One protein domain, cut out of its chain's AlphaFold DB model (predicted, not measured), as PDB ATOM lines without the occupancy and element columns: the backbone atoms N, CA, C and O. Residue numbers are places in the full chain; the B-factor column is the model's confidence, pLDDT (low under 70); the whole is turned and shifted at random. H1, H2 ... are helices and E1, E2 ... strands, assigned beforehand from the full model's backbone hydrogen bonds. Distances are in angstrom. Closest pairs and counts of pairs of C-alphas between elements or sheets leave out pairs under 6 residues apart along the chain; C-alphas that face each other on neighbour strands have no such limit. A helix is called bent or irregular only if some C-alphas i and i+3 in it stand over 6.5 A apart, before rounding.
ATOM      1  N   SER A 358     -32.467  58.131  18.050       82.94
ATOM      2  CA  SER A 358     -33.529  59.148  17.997       82.94
ATOM      3  C   SER A 358     -34.330  59.130  16.687       82.94
ATOM      4  O   SER A 358     -35.544  59.317  16.708       82.94
ATOM      5  N   GLU A 359     -33.677  58.871  15.550       79.69
ATOM      6  CA  GLU A 359     -34.316  58.873  14.226       79.69
ATOM      7  C   GLU A 359     -34.905  57.504  13.837       79.69
ATOM      8  O   GLU A 359     -35.868  57.439  13.073       79.69
ATOM      9  N   GLN A 360     -34.365  56.403  14.376       79.06
ATOM     10  CA  GLN A 360     -34.796  55.031  14.087       79.06
ATOM     11  C   GLN A 360     -35.102  54.219  15.372       79.06
ATOM     12  O   GLN A 360     -34.481  53.172  15.581       79.06
ATOM     13  N   PRO A 361     -36.089  54.602  16.219       79.50
ATOM     14  CA  PRO A 361     -36.354  53.933  17.505       79.50
ATOM     15  C   PRO A 361     -36.511  52.406  17.424       79.50
ATOM     16  O   PRO A 361     -36.000  51.684  18.274       79.50
ATOM     17  N   ARG A 362     -37.119  51.889  16.344       75.88
ATOM     18  CA  ARG A 362     -37.280  50.440  16.098       75.88
ATOM     19  C   ARG A 362     -35.962  49.666  15.961       75.88
ATOM     20  O   ARG A 362     -35.969  48.451  16.121       75.88
ATOM     21  N   ARG A 363     -34.846  50.337  15.657       77.94
ATOM     22  CA  ARG A 363     -33.502  49.738  15.616       77.94
ATOM     23  C   ARG A 363     -32.698  49.977  16.895       77.94
ATOM     24  O   ARG A 363     -31.603  49.434  16.993       77.94
ATOM     25  N   ARG A 364     -33.216  50.705  17.898       83.81
ATOM     26  CA  ARG A 364     -32.477  51.006  19.141       83.81
ATOM     27  C   ARG A 364     -31.890  49.753  19.821       83.81
ATOM     28  O   ARG A 364     -30.717  49.822  20.156       83.81
ATOM     29  N   PRO A 365     -32.563  48.582  19.899       84.94
ATOM     30  CA  PRO A 365     -31.941  47.366  20.445       84.94
ATOM     31  C   PRO A 365     -30.764  46.813  19.618       84.94
ATOM     32  O   PRO A 365     -29.822  46.264  20.184       84.94
ATOM     33  N   GLN A 366     -30.785  46.974  18.287       84.38
ATOM     34  CA  GLN A 366     -29.669  46.598  17.403       84.38
ATOM     35  C   GLN A 366     -28.490  47.573  17.566       84.38
ATOM     36  O   GLN A 366     -27.338  47.163  17.690       84.38
ATOM     37  N   LEU A 367     -28.794  48.875  17.604       86.50
ATOM     38  CA  LEU A 367     -27.821  49.947  17.824       86.50
ATOM     39  C   LEU A 367     -27.190  49.847  19.224       86.50
ATOM     40  O   LEU A 367     -26.019  50.170  19.390       86.50
ATOM     41  N   MET A 368     -27.950  49.374  20.215       90.19
ATOM     42  CA  MET A 368     -27.509  49.198  21.598       90.19
ATOM     43  C   MET A 368     -26.565  48.000  21.756       90.19
ATOM     44  O   MET A 368     -25.559  48.110  22.457       90.19
ATOM     45  N   ASP A 369     -26.820  46.889  21.053       88.38
ATOM     46  CA  ASP A 369     -25.841  45.799  20.923       88.38
ATOM     47  C   ASP A 369     -24.555  46.308  20.246       88.38
ATOM     48  O   ASP A 369     -23.459  46.074  20.754       88.38
ATOM     49  N   ALA A 370     -24.674  47.079  19.157       87.19
ATOM     50  CA  ALA A 370     -23.522  47.657  18.463       87.19
ATOM     51  C   ALA A 370     -22.695  48.599  19.362       87.19
ATOM     52  O   ALA A 370     -21.473  48.463  19.429       87.19
ATOM     53  N   LEU A 371     -23.332  49.508  20.103       89.56
ATOM     54  CA  LEU A 371     -22.653  50.377  21.069       89.56
ATOM     55  C   LEU A 371     -21.980  49.556  22.186       89.56
ATOM     56  O   LEU A 371     -20.811  49.782  22.500       89.56
ATOM     57  N   THR A 372     -22.690  48.560  22.725       87.75
ATOM     58  CA  THR A 372     -22.185  47.637  23.755       87.75
ATOM     59  C   THR A 372     -20.954  46.862  23.270       87.75
ATOM     60  O   THR A 372     -19.998  46.674  24.026       87.75
ATOM     61  N   ASP A 373     -20.927  46.434  22.010       85.19
ATOM     62  CA  ASP A 373     -19.783  45.730  21.437       85.19
ATOM     63  C   ASP A 373     -18.632  46.676  21.062       85.19
ATOM     64  O   ASP A 373     -17.474  46.286  21.217       85.19
ATOM     65  N   LEU A 374     -18.888  47.926  20.651       84.12
ATOM     66  CA  LEU A 374     -17.813  48.920  20.520       84.12
ATOM     67  C   LEU A 374     -17.163  49.226  21.873       84.12
ATOM     68  O   LEU A 374     -15.934  49.276  21.937       84.12
ATOM     69  N   ALA A 375     -17.955  49.367  22.939       84.00
ATOM     70  CA  ALA A 375     -17.466  49.595  24.296       84.00
ATOM     71  C   ALA A 375     -16.465  48.504  24.721       84.00
ATOM     72  O   ALA A 375     -15.284  48.796  24.929       84.00
ATOM     73  N   LYS A 376     -16.894  47.231  24.693       79.81
ATOM     74  CA  LYS A 376     -16.053  46.059  25.015       79.81
ATOM     75  C   LYS A 376     -14.791  45.969  24.150       79.81
ATOM     76  O   LYS A 376     -13.699  45.743  24.667       79.81
ATOM     77  N   ASN A 377     -14.932  46.106  22.826       78.94
ATOM     78  CA  ASN A 377     -13.821  45.903  21.890       78.94
ATOM     79  C   ASN A 377     -12.777  47.025  21.963       78.94
ATOM     80  O   ASN A 377     -11.599  46.780  21.700       78.94
ATOM     81  N   ARG A 378     -13.191  48.248  22.319       79.19
ATOM     82  CA  ARG A 378     -12.304  49.413  22.462       79.19
ATOM     83  C   ARG A 378     -11.795  49.600  23.896       79.19
ATOM     84  O   ARG A 378     -10.822  50.328  24.070       79.19
ATOM     85  N   ARG A 379     -12.413  48.938  24.888       75.75
ATOM     86  CA  ARG A 379     -12.165  49.103  26.338       75.75
ATOM     87  C   ARG A 379     -12.230  50.575  26.746       75.75
ATOM     88  O   ARG A 379     -11.295  51.119  27.334       75.75
ATOM     89  N   SER A 380     -13.294  51.240  26.305       78.62
ATOM     90  CA  SER A 380     -13.463  52.681  26.466       78.62
ATOM     91  C   SER A 380     -14.467  52.975  27.565       78.62
ATOM     92  O   SER A 380     -15.660  52.735  27.387       78.62
ATOM     93  N   ALA A 381     -13.984  53.580  28.651       75.25
ATOM     94  CA  ALA A 381     -14.830  54.068  29.732       75.25
ATOM     95  C   ALA A 381     -15.927  55.022  29.222       75.25
ATOM     96  O   ALA A 381     -17.054  54.933  29.685       75.25
ATOM     97  N   GLU A 382     -15.651  55.865  28.218       79.38
ATOM     98  CA  GLU A 382     -16.652  56.773  27.629       79.38
ATOM     99  C   GLU A 382     -17.830  56.003  26.999       79.38
ATOM    100  O   GLU A 382     -18.992  56.358  27.202       79.38
ATOM    101  N   LEU A 383     -17.547  54.914  26.272       82.25
ATOM    102  CA  LEU A 383     -18.582  54.061  25.672       82.25
ATOM    103  C   LEU A 383     -19.273  53.173  26.710       82.25
ATOM    104  O   LEU A 383     -20.475  52.943  26.612       82.25
ATOM    105  N   GLU A 384     -18.538  52.682  27.707       80.12
ATOM    106  CA  GLU A 384     -19.090  51.894  28.814       80.12
ATOM    107  C   GLU A 384     -20.044  52.744  29.676       80.12
ATOM    108  O   GLU A 384     -21.123  52.270  30.037       80.12
ATOM    109  N   THR A 385     -19.723  54.022  29.913       80.31
ATOM    110  CA  THR A 385     -20.617  55.000  30.553       80.31
ATOM    111  C   THR A 385     -21.879  55.250  29.723       80.31
ATOM    112  O   THR A 385     -22.972  55.216  30.284       80.31
ATOM    113  N   GLU A 386     -21.780  55.442  28.402       85.62
ATOM    114  CA  GLU A 386     -22.969  55.627  27.551       85.62
ATOM    115  C   GLU A 386     -23.884  54.388  27.559       85.62
ATOM    116  O   GLU A 386     -25.103  54.504  27.690       85.62
ATOM    117  N   VAL A 387     -23.302  53.185  27.501       83.44
ATOM    118  CA  VAL A 387     -24.047  51.918  27.609       83.44
ATOM    119  C   VAL A 387     -24.737  51.789  28.972       83.44
ATOM    120  O   VAL A 387     -25.854  51.273  29.044       83.44
ATOM    121  N   ALA A 388     -24.123  52.274  30.054       70.19
ATOM    122  CA  ALA A 388     -24.758  52.316  31.371       70.19
ATOM    123  C   ALA A 388     -25.919  53.330  31.433       70.19
ATOM    124  O   ALA A 388     -26.974  53.006  31.983       70.19
ATOM    125  N   ILE A 389     -25.763  54.514  30.828       74.25
ATOM    126  CA  ILE A 389     -26.796  55.569  30.746       74.25
ATOM    127  C   ILE A 389     -28.018  55.113  29.935       74.25
ATOM    128  O   ILE A 389     -29.157  55.412  30.295       74.25
ATOM    129  N   GLU A 390     -27.818  54.383  28.841       80.25
ATOM    130  CA  GLU A 390     -28.928  53.829  28.058       80.25
ATOM    131  C   GLU A 390     -29.618  52.674  28.802       80.25
ATOM    132  O   GLU A 390     -30.850  52.619  28.845       80.25
ATOM    133  N   ARG A 391     -28.858  51.798  29.476       78.62
ATOM    134  CA  ARG A 391     -29.439  50.722  30.302       78.62
ATOM    135  C   ARG A 391     -30.256  51.256  31.479       78.62
ATOM    136  O   ARG A 391     -31.306  50.685  31.766       78.62
ATOM    137  N   SER A 392     -29.845  52.352  32.125       65.50
ATOM    138  CA  SER A 392     -30.632  52.961  33.213       65.50
ATOM    139  C   SER A 392     -31.933  53.612  32.723       65.50
ATOM    140  O   SER A 392     -32.909  53.652  33.466       65.50
ATOM    141  N   GLN A 393     -32.003  54.017  31.450       70.44
ATOM    142  CA  GLN A 393     -33.242  54.433  30.772       70.44
ATOM    143  C   GLN A 393     -34.126  53.247  30.322       70.44
ATOM    144  O   GLN A 393     -35.107  53.444  29.607       70.44
ATOM    145  N   GLY A 394     -33.789  52.009  30.703       66.56
ATOM    146  CA  GLY A 394     -34.517  50.796  30.313       66.56
ATOM    147  C   GLY A 394     -34.236  50.314  28.885       66.56
ATOM    148  O   GLY A 394     -34.912  49.396  28.411       66.56
ATOM    149  N   VAL A 395     -33.250  50.900  28.192       77.12
ATOM    150  CA  VAL A 395     -32.879  50.516  26.824       77.12
ATOM    151  C   VAL A 395     -32.019  49.256  26.860       77.12
ATOM    152  O   VAL A 395     -30.924  49.224  27.421       77.12
ATOM    153  N   VAL A 396     -32.533  48.200  26.235       82.19
ATOM    154  CA  VAL A 396     -31.955  46.853  26.245       82.19
ATOM    155  C   VAL A 396     -31.439  46.453  24.867       82.19
ATOM    156  O   VAL A 396     -31.995  46.838  23.837       82.19
ATOM    157  N   GLY A 397     -30.361  45.669  24.850       85.56
ATOM    158  CA  GLY A 397     -29.799  45.101  23.628       85.56
ATOM    159  C   GLY A 397     -30.684  44.001  23.035       85.56
ATOM    160  O   GLY A 397     -31.403  43.315  23.769       85.56
ATOM    161  N   LYS A 398     -30.631  43.783  21.715       83.62
ATOM    162  CA  LYS A 398     -31.380  42.697  21.053       83.62
ATOM    163  C   LYS A 398     -30.982  41.327  21.624       83.62
ATOM    164  O   LYS A 398     -31.863  40.489  21.816       83.62
ATOM    165  N   GLN A 399     -29.710  41.111  21.966       82.81
ATOM    166  CA  GLN A 399     -29.265  39.901  22.674       82.81
ATOM    167  C   GLN A 399     -29.940  39.712  24.041       82.81
ATOM    168  O   GLN A 399     -30.232  38.583  24.421       82.81
ATOM    169  N   ASP A 400     -30.184  40.790  24.787       83.69
ATOM    170  CA  ASP A 400     -30.784  40.704  26.125       83.69
ATOM    171  C   ASP A 400     -32.299  40.455  26.045       83.69
ATOM    172  O   ASP A 400     -32.840  39.701  26.850       83.69
ATOM    173  N   ILE A 401     -32.964  40.978  25.008       84.50
ATOM    174  CA  ILE A 401     -34.361  40.645  24.687       84.50
ATOM    175  C   ILE A 401     -34.512  39.149  24.370       84.50
ATOM    176  O   ILE A 401     -35.445  38.518  24.862       84.50
ATOM    177  N   VAL A 402     -33.605  38.567  23.572       84.06
ATOM    178  CA  VAL A 402     -33.638  37.123  23.256       84.06
ATOM    179  C   VAL A 402     -33.506  36.288  24.530       84.06
ATOM    180  O   VAL A 402     -34.372  35.453  24.779       84.06
ATOM    181  N   LYS A 403     -32.511  36.581  25.381       84.50
ATOM    182  CA  LYS A 403     -32.318  35.889  26.670       84.50
ATOM    183  C   LYS A 403     -33.554  35.966  27.565       84.50
ATOM    184  O   LYS A 403     -33.897  34.972  28.190       84.50
ATOM    185  N   ALA A 404     -34.232  37.113  27.622       84.81
ATOM    186  CA  ALA A 404     -35.426  37.272  28.451       84.81
ATOM    187  C   ALA A 404     -36.597  36.393  27.973       84.81
ATOM    188  O   ALA A 404     -37.300  35.811  28.795       84.81
ATOM    189  N   TYR A 405     -36.789  36.232  26.658       86.88
ATOM    190  CA  TYR A 405     -37.758  35.265  26.122       86.88
ATOM    191  C   TYR A 405     -37.321  33.810  26.373       86.88
ATOM    192  O   TYR A 405     -38.129  33.005  26.838       86.88
ATOM    193  N   GLU A 406     -36.048  33.479  26.136       84.75
ATOM    194  CA  GLU A 406     -35.478  32.152  26.424       84.75
ATOM    195  C   GLU A 406     -35.602  31.784  27.914       84.75
ATOM    196  O   GLU A 406     -35.882  30.633  28.241       84.75
ATOM    197  N   TYR A 407     -35.504  32.760  28.821       87.56
ATOM    198  CA  TYR A 407     -35.684  32.585  30.266       87.56
ATOM    199  C   TYR A 407     -37.093  32.105  30.650       87.56
ATOM    200  O   TYR A 407     -37.244  31.397  31.646       87.56
ATOM    201  N   PHE A 408     -38.125  32.412  29.858       86.38
ATOM    202  CA  PHE A 408     -39.481  31.862  30.019       86.38
ATOM    203  C   PHE A 408     -39.763  30.665  29.092       86.38
ATOM    204  O   PHE A 408     -40.924  30.317  28.878       86.38
ATOM    205  N   ASP A 409     -38.714  30.045  28.541       82.88
ATOM    206  CA  ASP A 409     -38.771  28.932  27.582       82.88
ATOM    207  C   ASP A 409     -39.538  29.281  26.288       82.88
ATOM    208  O   ASP A 409     -40.141  28.421  25.639       82.88
ATOM    209  N   ILE A 410     -39.516  30.561  25.888       81.94
ATOM    210  CA  ILE A 410     -40.195  31.074  24.691       81.94
ATOM    211  C   ILE A 410     -39.203  31.117  23.515       81.94
ATOM    212  O   ILE A 410     -38.372  32.024  23.454       81.94
ATOM    213  N   PRO A 411     -39.285  30.202  22.529       74.94
ATOM    214  CA  PRO A 411     -38.406  30.239  21.366       74.94
ATOM    215  C   PRO A 411     -38.721  31.435  20.457       74.94
ATOM    216  O   PRO A 411     -39.877  31.681  20.085       74.94
ATOM    217  N   VAL A 412     -37.668  32.152  20.059       77.75
ATOM    218  CA  VAL A 412     -37.736  33.371  19.242       77.75
ATOM    219  C   VAL A 412     -37.096  33.133  17.873       77.75
ATOM    220  O   VAL A 412     -36.033  32.528  17.770       77.75
ATOM    221  N   THR A 413     -37.720  33.634  16.811       70.50
ATOM    222  CA  THR A 413     -37.168  33.670  15.451       70.50
ATOM    223  C   THR A 413     -37.040  35.111  14.960       70.50
ATOM    224  O   THR A 413     -37.729  36.014  15.436       70.50
ATOM    225  N   GLU A 414     -36.144  35.351  14.002       66.00
ATOM    226  CA  GLU A 414     -35.961  36.669  13.389       66.00
ATOM    227  C   GLU A 414     -36.568  36.712  11.985       66.00
ATOM    228  O   GLU A 414     -36.196  35.933  11.107       66.00
ATOM    229  N   GLU A 415     -37.464  37.670  11.752       57.66
ATOM    230  CA  GLU A 415     -37.994  37.983  10.426       57.66
ATOM    231  C   GLU A 415     -37.843  39.483  10.152       57.66
ATOM    232  O   GLU A 415     -38.381  40.319  10.877       57.66
ATOM    233  N   ASN A 416     -37.135  39.839   9.074       52.41
ATOM    234  CA  ASN A 416     -36.943  41.225   8.620       52.41
ATOM    235  C   ASN A 416     -36.394  42.183   9.705       52.41
ATOM    236  O   ASN A 416     -36.804  43.341   9.776       52.41
ATOM    237  N   GLY A 417     -35.481  41.699  10.555       53.38
ATOM    238  CA  GLY A 417     -34.869  42.480  11.639       53.38
ATOM    239  C   GLY A 417     -35.708  42.584  12.919       53.38
ATOM    240  O   GLY A 417     -35.268  43.219  13.878       53.38
ATOM    241  N   VAL A 418     -36.900  41.972  12.949       59.34
ATOM    242  CA  VAL A 418     -37.819  41.957  14.096       59.34
ATOM    243  C   VAL A 418     -37.841  40.563  14.724       59.34
ATOM    244  O   VAL A 418     -37.983  39.557  14.027       59.34
ATOM    245  N   LEU A 419     -37.725  40.511  16.053       65.56
ATOM    246  CA  LEU A 419     -37.889  39.289  16.838       65.56
ATOM    247  C   LEU A 419     -39.373  38.901  16.928       65.56
ATOM    248  O   LEU A 419     -40.221  39.732  17.256       65.56
ATOM    249  N   LYS A 420     -39.687  37.629  16.671       65.12
ATOM    250  CA  LYS A 420     -41.028  37.043  16.791       65.12
ATOM    251  C   LYS A 420     -40.981  35.782  17.644       65.12
ATOM    252  O   LYS A 420     -40.136  34.922  17.436       65.12
ATOM    253  N   THR A 421     -41.932  35.624  18.557       71.56
ATOM    254  CA  THR A 421     -42.149  34.351  19.262       71.56
ATOM    255  C   THR A 421     -42.686  33.297  18.291       71.56
ATOM    256  O   THR A 421     -43.558  33.614  17.470       71.56
ATOM    257  N   ALA A 422     -42.236  32.045  18.401       52.97
ATOM    258  CA  ALA A 422     -42.733  30.952  17.565       52.97
ATOM    259  C   ALA A 422     -44.275  30.847  17.599       52.97
ATOM    260  O   ALA A 422     -44.916  31.074  18.624       52.97
ATOM    261  N   GLY A 423     -44.886  30.546  16.450       52.44
ATOM    262  CA  GLY A 423     -46.348  30.518  16.293       52.44
ATOM    263  C   GLY A 423     -47.020  31.891  16.132       52.44
ATOM    264  O   GLY A 423     -48.200  31.937  15.804       52.44
ATOM    265  N   GLY A 424     -46.302  33.008  16.309       50.19
ATOM    266  CA  GLY A 424     -46.760  34.353  15.923       50.19
ATOM    267  C   GLY A 424     -47.929  34.945  16.727       50.19
ATOM    268  O   GLY A 424     -48.412  36.014  16.366       50.19
ATOM    269  N   GLY A 425     -48.375  34.277  17.796       52.91
ATOM    270  CA  GLY A 425     -49.577  34.638  18.557       52.91
ATOM    271  C   GLY A 425     -49.434  34.525  20.077       52.91
ATOM    272  O   GLY A 425     -50.431  34.320  20.763       52.91
ATOM    273  N   MET A 426     -48.216  34.617  20.625       70.81
ATOM    274  CA  MET A 426     -48.028  34.558  22.076       70.81
ATOM    275  C   MET A 426     -48.496  35.864  22.730       70.81
ATOM    276  O   MET A 426     -47.855  36.911  22.599       70.81
ATOM    277  N   THR A 427     -49.644  35.791  23.402       81.31
ATOM    278  CA  THR A 427     -50.288  36.936  24.057       81.31
ATOM    279  C   THR A 427     -49.573  37.334  25.342       81.31
ATOM    280  O   THR A 427     -48.944  36.504  25.997       81.31
ATOM    281  N   ASP A 428     -49.739  38.589  25.754       83.12
ATOM    282  CA  ASP A 428     -49.201  39.088  27.022       83.12
ATOM    283  C   ASP A 428     -49.781  38.311  28.222       83.12
ATOM    284  O   ASP A 428     -49.055  37.993  29.160       83.12
ATOM    285  N   GLN A 429     -51.042  37.865  28.123       78.38
ATOM    286  CA  GLN A 429     -51.688  36.936  29.060       78.38
ATOM    287  C   GLN A 429     -50.899  35.628  29.242       78.38
ATOM    288  O   GLN A 429     -50.773  35.111  30.351       78.38
ATOM    289  N   THR A 430     -50.367  35.077  28.145       79.56
ATOM    290  CA  THR A 430     -49.580  33.834  28.142       79.56
ATOM    291  C   THR A 430     -48.219  34.044  28.801       79.56
ATOM    292  O   THR A 430     -47.770  33.185  29.554       79.56
ATOM    293  N   ILE A 431     -47.592  35.197  28.560       85.38
ATOM    294  CA  ILE A 431     -46.302  35.568  29.159       85.38
ATOM    295  C   ILE A 431     -46.472  35.791  30.673       85.38
ATOM    296  O   ILE A 431     -45.687  35.257  31.453       85.38
ATOM    297  N   ILE A 432     -47.547  36.460  31.106       82.81
ATOM    298  CA  ILE A 432     -47.933  36.569  32.526       82.81
ATOM    299  C   ILE A 432     -48.185  35.180  33.140       82.81
ATOM    300  O   ILE A 432     -47.776  34.917  34.269       82.81
ATOM    301  N   GLY A 433     -48.819  34.263  32.401       75.31
ATOM    302  CA  GLY A 433     -49.011  32.874  32.830       75.31
ATOM    303  C   GLY A 433     -47.695  32.130  33.088       75.31
ATOM    304  O   GLY A 433     -47.546  31.504  34.136       75.31
ATOM    305  N   LEU A 434     -46.724  32.245  32.175       81.31
ATOM    306  CA  LEU A 434     -45.387  31.651  32.315       81.31
ATOM    307  C   LEU A 434     -44.582  32.292  33.455       81.31
ATOM    308  O   LEU A 434     -43.959  31.579  34.241       81.31
ATOM    309  N   PHE A 435     -44.652  33.619  33.599       86.25
ATOM    310  CA  PHE A 435     -44.065  34.345  34.727       86.25
ATOM    311  C   PHE A 435     -44.626  33.862  36.072       86.25
ATOM    312  O   PHE A 435     -43.858  33.594  36.995       86.25
ATOM    313  N   ASN A 436     -45.950  33.718  36.190       81.38
ATOM    314  CA  ASN A 436     -46.593  33.252  37.420       81.38
ATOM    315  C   ASN A 436     -46.237  31.791  37.728       81.38
ATOM    316  O   ASN A 436     -46.087  31.438  38.894       81.38
ATOM    317  N   LEU A 437     -46.062  30.952  36.705       76.25
ATOM    318  CA  LEU A 437     -45.601  29.574  36.871       76.25
ATOM    319  C   LEU A 437     -44.166  29.544  37.429       76.25
ATOM    320  O   LEU A 437     -43.964  29.019  38.522       76.25
ATOM    321  N   LYS A 438     -43.201  30.219  36.785       79.00
ATOM    322  CA  LYS A 438     -41.813  30.283  37.293       79.00
ATOM    323  C   LYS A 438     -41.684  30.986  38.648       79.00
ATOM    324  O   LYS A 438     -40.846  30.593  39.458       79.00
ATOM    325  N   SER A 439     -42.540  31.966  38.939       83.12
ATOM    326  CA  SER A 439     -42.577  32.643  40.246       83.12
ATOM    327  C   SER A 439     -43.144  31.776  41.373       83.12
ATOM    328  O   SER A 439     -42.796  32.005  42.528       83.12
ATOM    329  N   ASN A 440     -43.982  30.782  41.060       69.62
ATOM    330  CA  ASN A 440     -44.433  29.782  42.029       69.62
ATOM    331  C   ASN A 440     -43.401  28.659  42.215       69.62
ATOM    332  O   ASN A 440     -43.200  28.213  43.342       69.62
ATOM    333  N   ASP A 441     -42.736  28.231  41.136       64.06
ATOM    334  CA  ASP A 441     -41.724  27.163  41.175       64.06
ATOM    335  C   ASP A 441     -40.409  27.623  41.841       64.06
ATOM    336  O   ASP A 441     -39.820  26.874  42.622       64.06
ATOM    337  N   SER A 442     -39.986  28.875  41.606       70.19
ATOM    338  CA  SER A 442     -38.808  29.506  42.230       70.19
ATOM    339  C   SER A 442     -39.137  30.877  42.856       70.19
ATOM    340  O   SER A 442     -38.727  31.911  42.312       70.19
ATOM    341  N   PRO A 443     -39.827  30.945  44.017       64.12
ATOM    342  CA  PRO A 443     -40.222  32.217  44.639       64.12
ATOM    343  C   PRO A 443     -39.049  33.089  45.113       64.12
ATOM    344  O   PRO A 443     -39.166  34.310  45.170       64.12
ATOM    345  N   SER A 444     -37.897  32.486  45.421       60.38
ATOM    346  CA  SER A 444     -36.660  33.203  45.775       60.38
ATOM    347  C   SER A 444     -36.086  34.032  44.620       60.38
ATOM    348  O   SER A 444     -35.366  34.996  44.865       60.38
ATOM    349  N   GLN A 445     -36.431  33.697  43.373       73.31
ATOM    350  CA  GLN A 445     -36.009  34.408  42.162       73.31
ATOM    351  C   GLN A 445     -37.070  35.403  41.658       73.31
ATOM    352  O   GLN A 445     -36.942  35.931  40.560       73.31
ATOM    353  N   LEU A 446     -38.108  35.719  42.445       67.56
ATOM    354  CA  LEU A 446     -39.213  36.594  42.021       67.56
ATOM    355  C   LEU A 446     -38.769  37.990  41.544       67.56
ATOM    356  O   LEU A 446     -39.418  38.562  40.669       67.56
ATOM    357  N   GLN A 447     -37.651  38.519  42.045       69.44
ATOM    358  CA  GLN A 447     -37.054  39.749  41.512       69.44
ATOM    359  C   GLN A 447     -36.447  39.539  40.111       69.44
ATOM    360  O   GLN A 447     -36.715  40.329  39.211       69.44
ATOM    361  N   GLU A 448     -35.708  38.447  39.900       76.81
ATOM    362  CA  GLU A 448     -35.126  38.077  38.602       76.81
ATOM    363  C   GLU A 448     -36.229  37.815  37.561       76.81
ATOM    364  O   GLU A 448     -36.198  38.393  36.474       76.81
ATOM    365  N   HIS A 449     -37.277  37.062  37.923       81.88
ATOM    366  CA  HIS A 449     -38.458  36.851  37.072       81.88
ATOM    367  C   HIS A 449     -39.096  38.184  36.650       81.88
ATOM    368  O   HIS A 449     -39.527  38.334  35.506       81.88
ATOM    369  N   ARG A 450     -39.168  39.171  37.556       80.00
ATOM    370  CA  ARG A 450     -39.756  40.495  37.271       80.00
ATOM    371  C   ARG A 450     -38.852  41.348  36.385       80.00
ATOM    372  O   ARG A 450     -39.367  42.054  35.523       80.00
ATOM    373  N   GLU A 451     -37.536  41.248  36.539       79.62
ATOM    374  CA  GLU A 451     -36.559  41.908  35.665       79.62
ATOM    375  C   GLU A 451     -36.611  41.342  34.236       79.62
ATOM    376  O   GLU A 451     -36.728  42.115  33.283       79.62
ATOM    377  N   GLN A 452     -36.650  40.015  34.063       86.38
ATOM    378  CA  GLN A 452     -36.809  39.402  32.734       86.38
ATOM    379  C   GLN A 452     -38.168  39.752  32.101       86.38
ATOM    380  O   GLN A 452     -38.242  40.060  30.909       86.38
ATOM    381  N   LEU A 453     -39.250  39.789  32.891       86.69
ATOM    382  CA  LEU A 453     -40.558  40.221  32.393       86.69
ATOM    383  C   LEU A 453     -40.572  41.709  31.994       86.69
ATOM    384  O   LEU A 453     -41.217  42.060  31.007       86.69
ATOM    385  N   LEU A 454     -39.838  42.576  32.699       83.19
ATOM    386  CA  LEU A 454     -39.700  43.999  32.361       83.19
ATOM    387  C   LEU A 454     -38.931  44.212  31.048       83.19
ATOM    388  O   LEU A 454     -39.327  45.057  30.245       83.19
ATOM    389  N   ILE A 455     -37.894  43.412  30.777       83.19
ATOM    390  CA  ILE A 455     -37.182  43.417  29.485       83.19
ATOM    391  C   ILE A 455     -38.158  43.093  28.338       83.19
ATOM    392  O   ILE A 455     -38.163  43.775  27.309       83.19
ATOM    393  N   ILE A 456     -39.037  42.102  28.530       85.25
ATOM    394  CA  ILE A 456     -40.085  41.752  27.559       85.25
ATOM    395  C   ILE A 456     -41.153  42.856  27.448       85.25
ATOM    396  O   ILE A 456     -41.574  43.174  26.333       85.25
ATOM    397  N   ALA A 457     -41.578  43.464  28.562       83.12
ATOM    398  CA  ALA A 457     -42.552  44.560  28.579       83.12
ATOM    399  C   ALA A 457     -42.060  45.762  27.757       83.12
ATOM    400  O   ALA A 457     -42.740  46.163  26.804       83.12
ATOM    401  N   ASN A 458     -40.836  46.229  28.040       78.50
ATOM    402  CA  ASN A 458     -40.143  47.278  27.287       78.50
ATOM    403  C   ASN A 458     -40.045  46.910  25.797       78.50
ATOM    404  O   ASN A 458     -40.428  47.695  24.932       78.50
ATOM    405  N   SER A 459     -39.581  45.693  25.483       79.69
ATOM    406  CA  SER A 459     -39.395  45.231  24.099       79.69
ATOM    407  C   SER A 459     -40.689  45.135  23.283       79.69
ATOM    408  O   SER A 459     -40.617  45.118  22.052       79.69
ATOM    409  N   ARG A 460     -41.849  44.993  23.932       80.50
ATOM    410  CA  ARG A 460     -43.163  44.868  23.278       80.50
ATOM    411  C   ARG A 460     -43.957  46.175  23.285       80.50
ATOM    412  O   ARG A 460     -45.050  46.196  22.728       80.50
ATOM    413  N   GLU A 461     -43.455  47.220  23.951       77.38
ATOM    414  CA  GLU A 461     -44.224  48.416  24.335       77.38
ATOM    415  C   GLU A 461     -45.540  48.039  25.072       77.38
ATOM    416  O   GLU A 461     -46.566  48.723  24.970       77.38
ATOM    417  N   SER A 462     -45.547  46.907  25.795       81.88
ATOM    418  CA  SER A 462     -46.784  46.295  26.296       81.88
ATOM    419  C   SER A 462     -47.270  46.942  27.588       81.88
ATOM    420  O   SER A 462     -46.807  46.639  28.689       81.88
ATOM    421  N   LYS A 463     -48.314  47.761  27.455       82.25
ATOM    422  CA  LYS A 463     -49.065  48.328  28.584       82.25
ATOM    423  C   LYS A 463     -49.651  47.261  29.515       82.25
ATOM    424  O   LYS A 463     -49.782  47.525  30.701       82.25
ATOM    425  N   VAL A 464     -49.975  46.071  28.997       81.31
ATOM    426  CA  VAL A 464     -50.518  44.954  29.788       81.31
ATOM    427  C   VAL A 464     -49.440  44.365  30.696       81.31
ATOM    428  O   VAL A 464     -49.681  44.185  31.888       81.31
ATOM    429  N   LEU A 465     -48.237  44.122  30.161       82.69
ATOM    430  CA  LEU A 465     -47.108  43.634  30.959       82.69
ATOM    431  C   LEU A 465     -46.602  44.701  31.938       82.69
ATOM    432  O   LEU A 465     -46.303  44.372  33.082       82.69
ATOM    433  N   HIS A 466     -46.566  45.973  31.529       81.88
ATOM    434  CA  HIS A 466     -46.231  47.085  32.422       81.88
ATOM    435  C   HIS A 466     -47.229  47.230  33.574       81.88
ATOM    436  O   HIS A 466     -46.801  47.279  34.722       81.88
ATOM    437  N   GLN A 467     -48.538  47.226  33.303       78.69
ATOM    438  CA  GLN A 467     -49.537  47.324  34.368       78.69
ATOM    439  C   GLN A 467     -49.455  46.129  35.328       78.69
ATOM    440  O   GLN A 467     -49.404  46.329  36.537       78.69
ATOM    441  N   PHE A 468     -49.332  44.901  34.813       81.94
ATOM    442  CA  PHE A 468     -49.147  43.716  35.655       81.94
ATOM    443  C   PHE A 468     -47.862  43.780  36.508       81.94
ATOM    444  O   PHE A 468     -47.845  43.318  37.651       81.94
ATOM    445  N   LEU A 469     -46.785  44.388  36.001       78.94
ATOM    446  CA  LEU A 469     -45.579  44.656  36.788       78.94
ATOM    447  C   LEU A 469     -45.797  45.745  37.855       78.94
ATOM    448  O   LEU A 469     -45.209  45.636  38.931       78.94
ATOM    449  N   GLU A 470     -46.632  46.754  37.600       73.19
ATOM    450  CA  GLU A 470     -46.926  47.853  38.535       73.19
ATOM    451  C   GLU A 470     -47.926  47.480  39.643       73.19
ATOM    452  O   GLU A 470     -47.657  47.759  40.812       73.19
ATOM    453  N   ASP A 471     -49.064  46.866  39.301       73.56
ATOM    454  CA  ASP A 471     -50.189  46.625  40.224       73.56
ATOM    455  C   ASP A 471     -50.522  45.139  40.478       73.56
ATOM    456  O   ASP A 471     -51.330  44.831  41.358       73.56
ATOM    457  N   GLY A 472     -49.886  44.207  39.759       65.88
ATOM    458  CA  GLY A 472     -50.120  42.761  39.886       65.88
ATOM    459  C   GLY A 472     -51.469  42.277  39.341       65.88
ATOM    460  O   GLY A 472     -51.770  41.083  39.417       65.88
TER     461      GLY A 472
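This is residues 358 to 472 of the 1150 residues of the protein "USP domain-containing protein" of Bifiguratus adelaidae (UniProt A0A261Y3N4). Picture two helical groups joined through one helix: the helical hairpin H1 and H2 makes one end, H4, H5 and H6 form a triangle at the other, and H3 bridges H1 and H5. The small strand hairpin E1 and E2 sits beside H3. The 115 printed residues, mostly helix by class, run H1 H2 H3 E1 E2 H4 H5 H6, with an antiparallel two-stranded sheet. The whole is compact, radius of gyration of the C-alphas 15.1 A, spanning 42 by 34 by 22 A.

Start at H1, residues 361 to 378; it touches H2, residues 381 to 392, closest at C-alphas 375 and 383, 4.8 A, opposite ways at a shallow tilt of 33 degrees, only just short of steep. H3, residues 398 to 407, touches H1, closest at C-alphas 365 and 398, 4.7 A, about perpendicular at 79 degrees. E1, residues 412 to 415, and E2, residues 418 to 421, are antiparallel; look for N 413 and O 420, 2.8 A apart. The closest C-alphas of H3 and E1 are 402 and 412, 6.9 A. The hub H5, residues 443 to 460, touches H3, H4, residues 428 to 441, and H6, residues 463 to 471; its closest C-alphas are 452 to 404, 5.0 A, 446 to 439, 5.5 A, and 457 to 465, 5.2 A. H1 and H5 are apart. Every O i to N i+4 pair is within hydrogen-bond range in H2, H3, H4 and H6, against 12 of 14 in H1 and in H5.

Find C-alpha 361 at (-36.354, 53.933, 17.505), where H1 begins its 25.0 A. H5 also measures 25.0 A, H4 20.0 A. H6 ends at C-alpha 471, (-50.189, 46.625, 40.224). H1 and H5 are irregular: C-alphas 362 and 365 are 7.5 A apart, 444 and 447 7.8 A.

The farthest C-alphas, of Arg 378 and Asn 440, are 42.4 A apart. The printed part has no cut and no long link. Confidence is under 70 for 20 residues, among them 414 to 420 and 422 to 425.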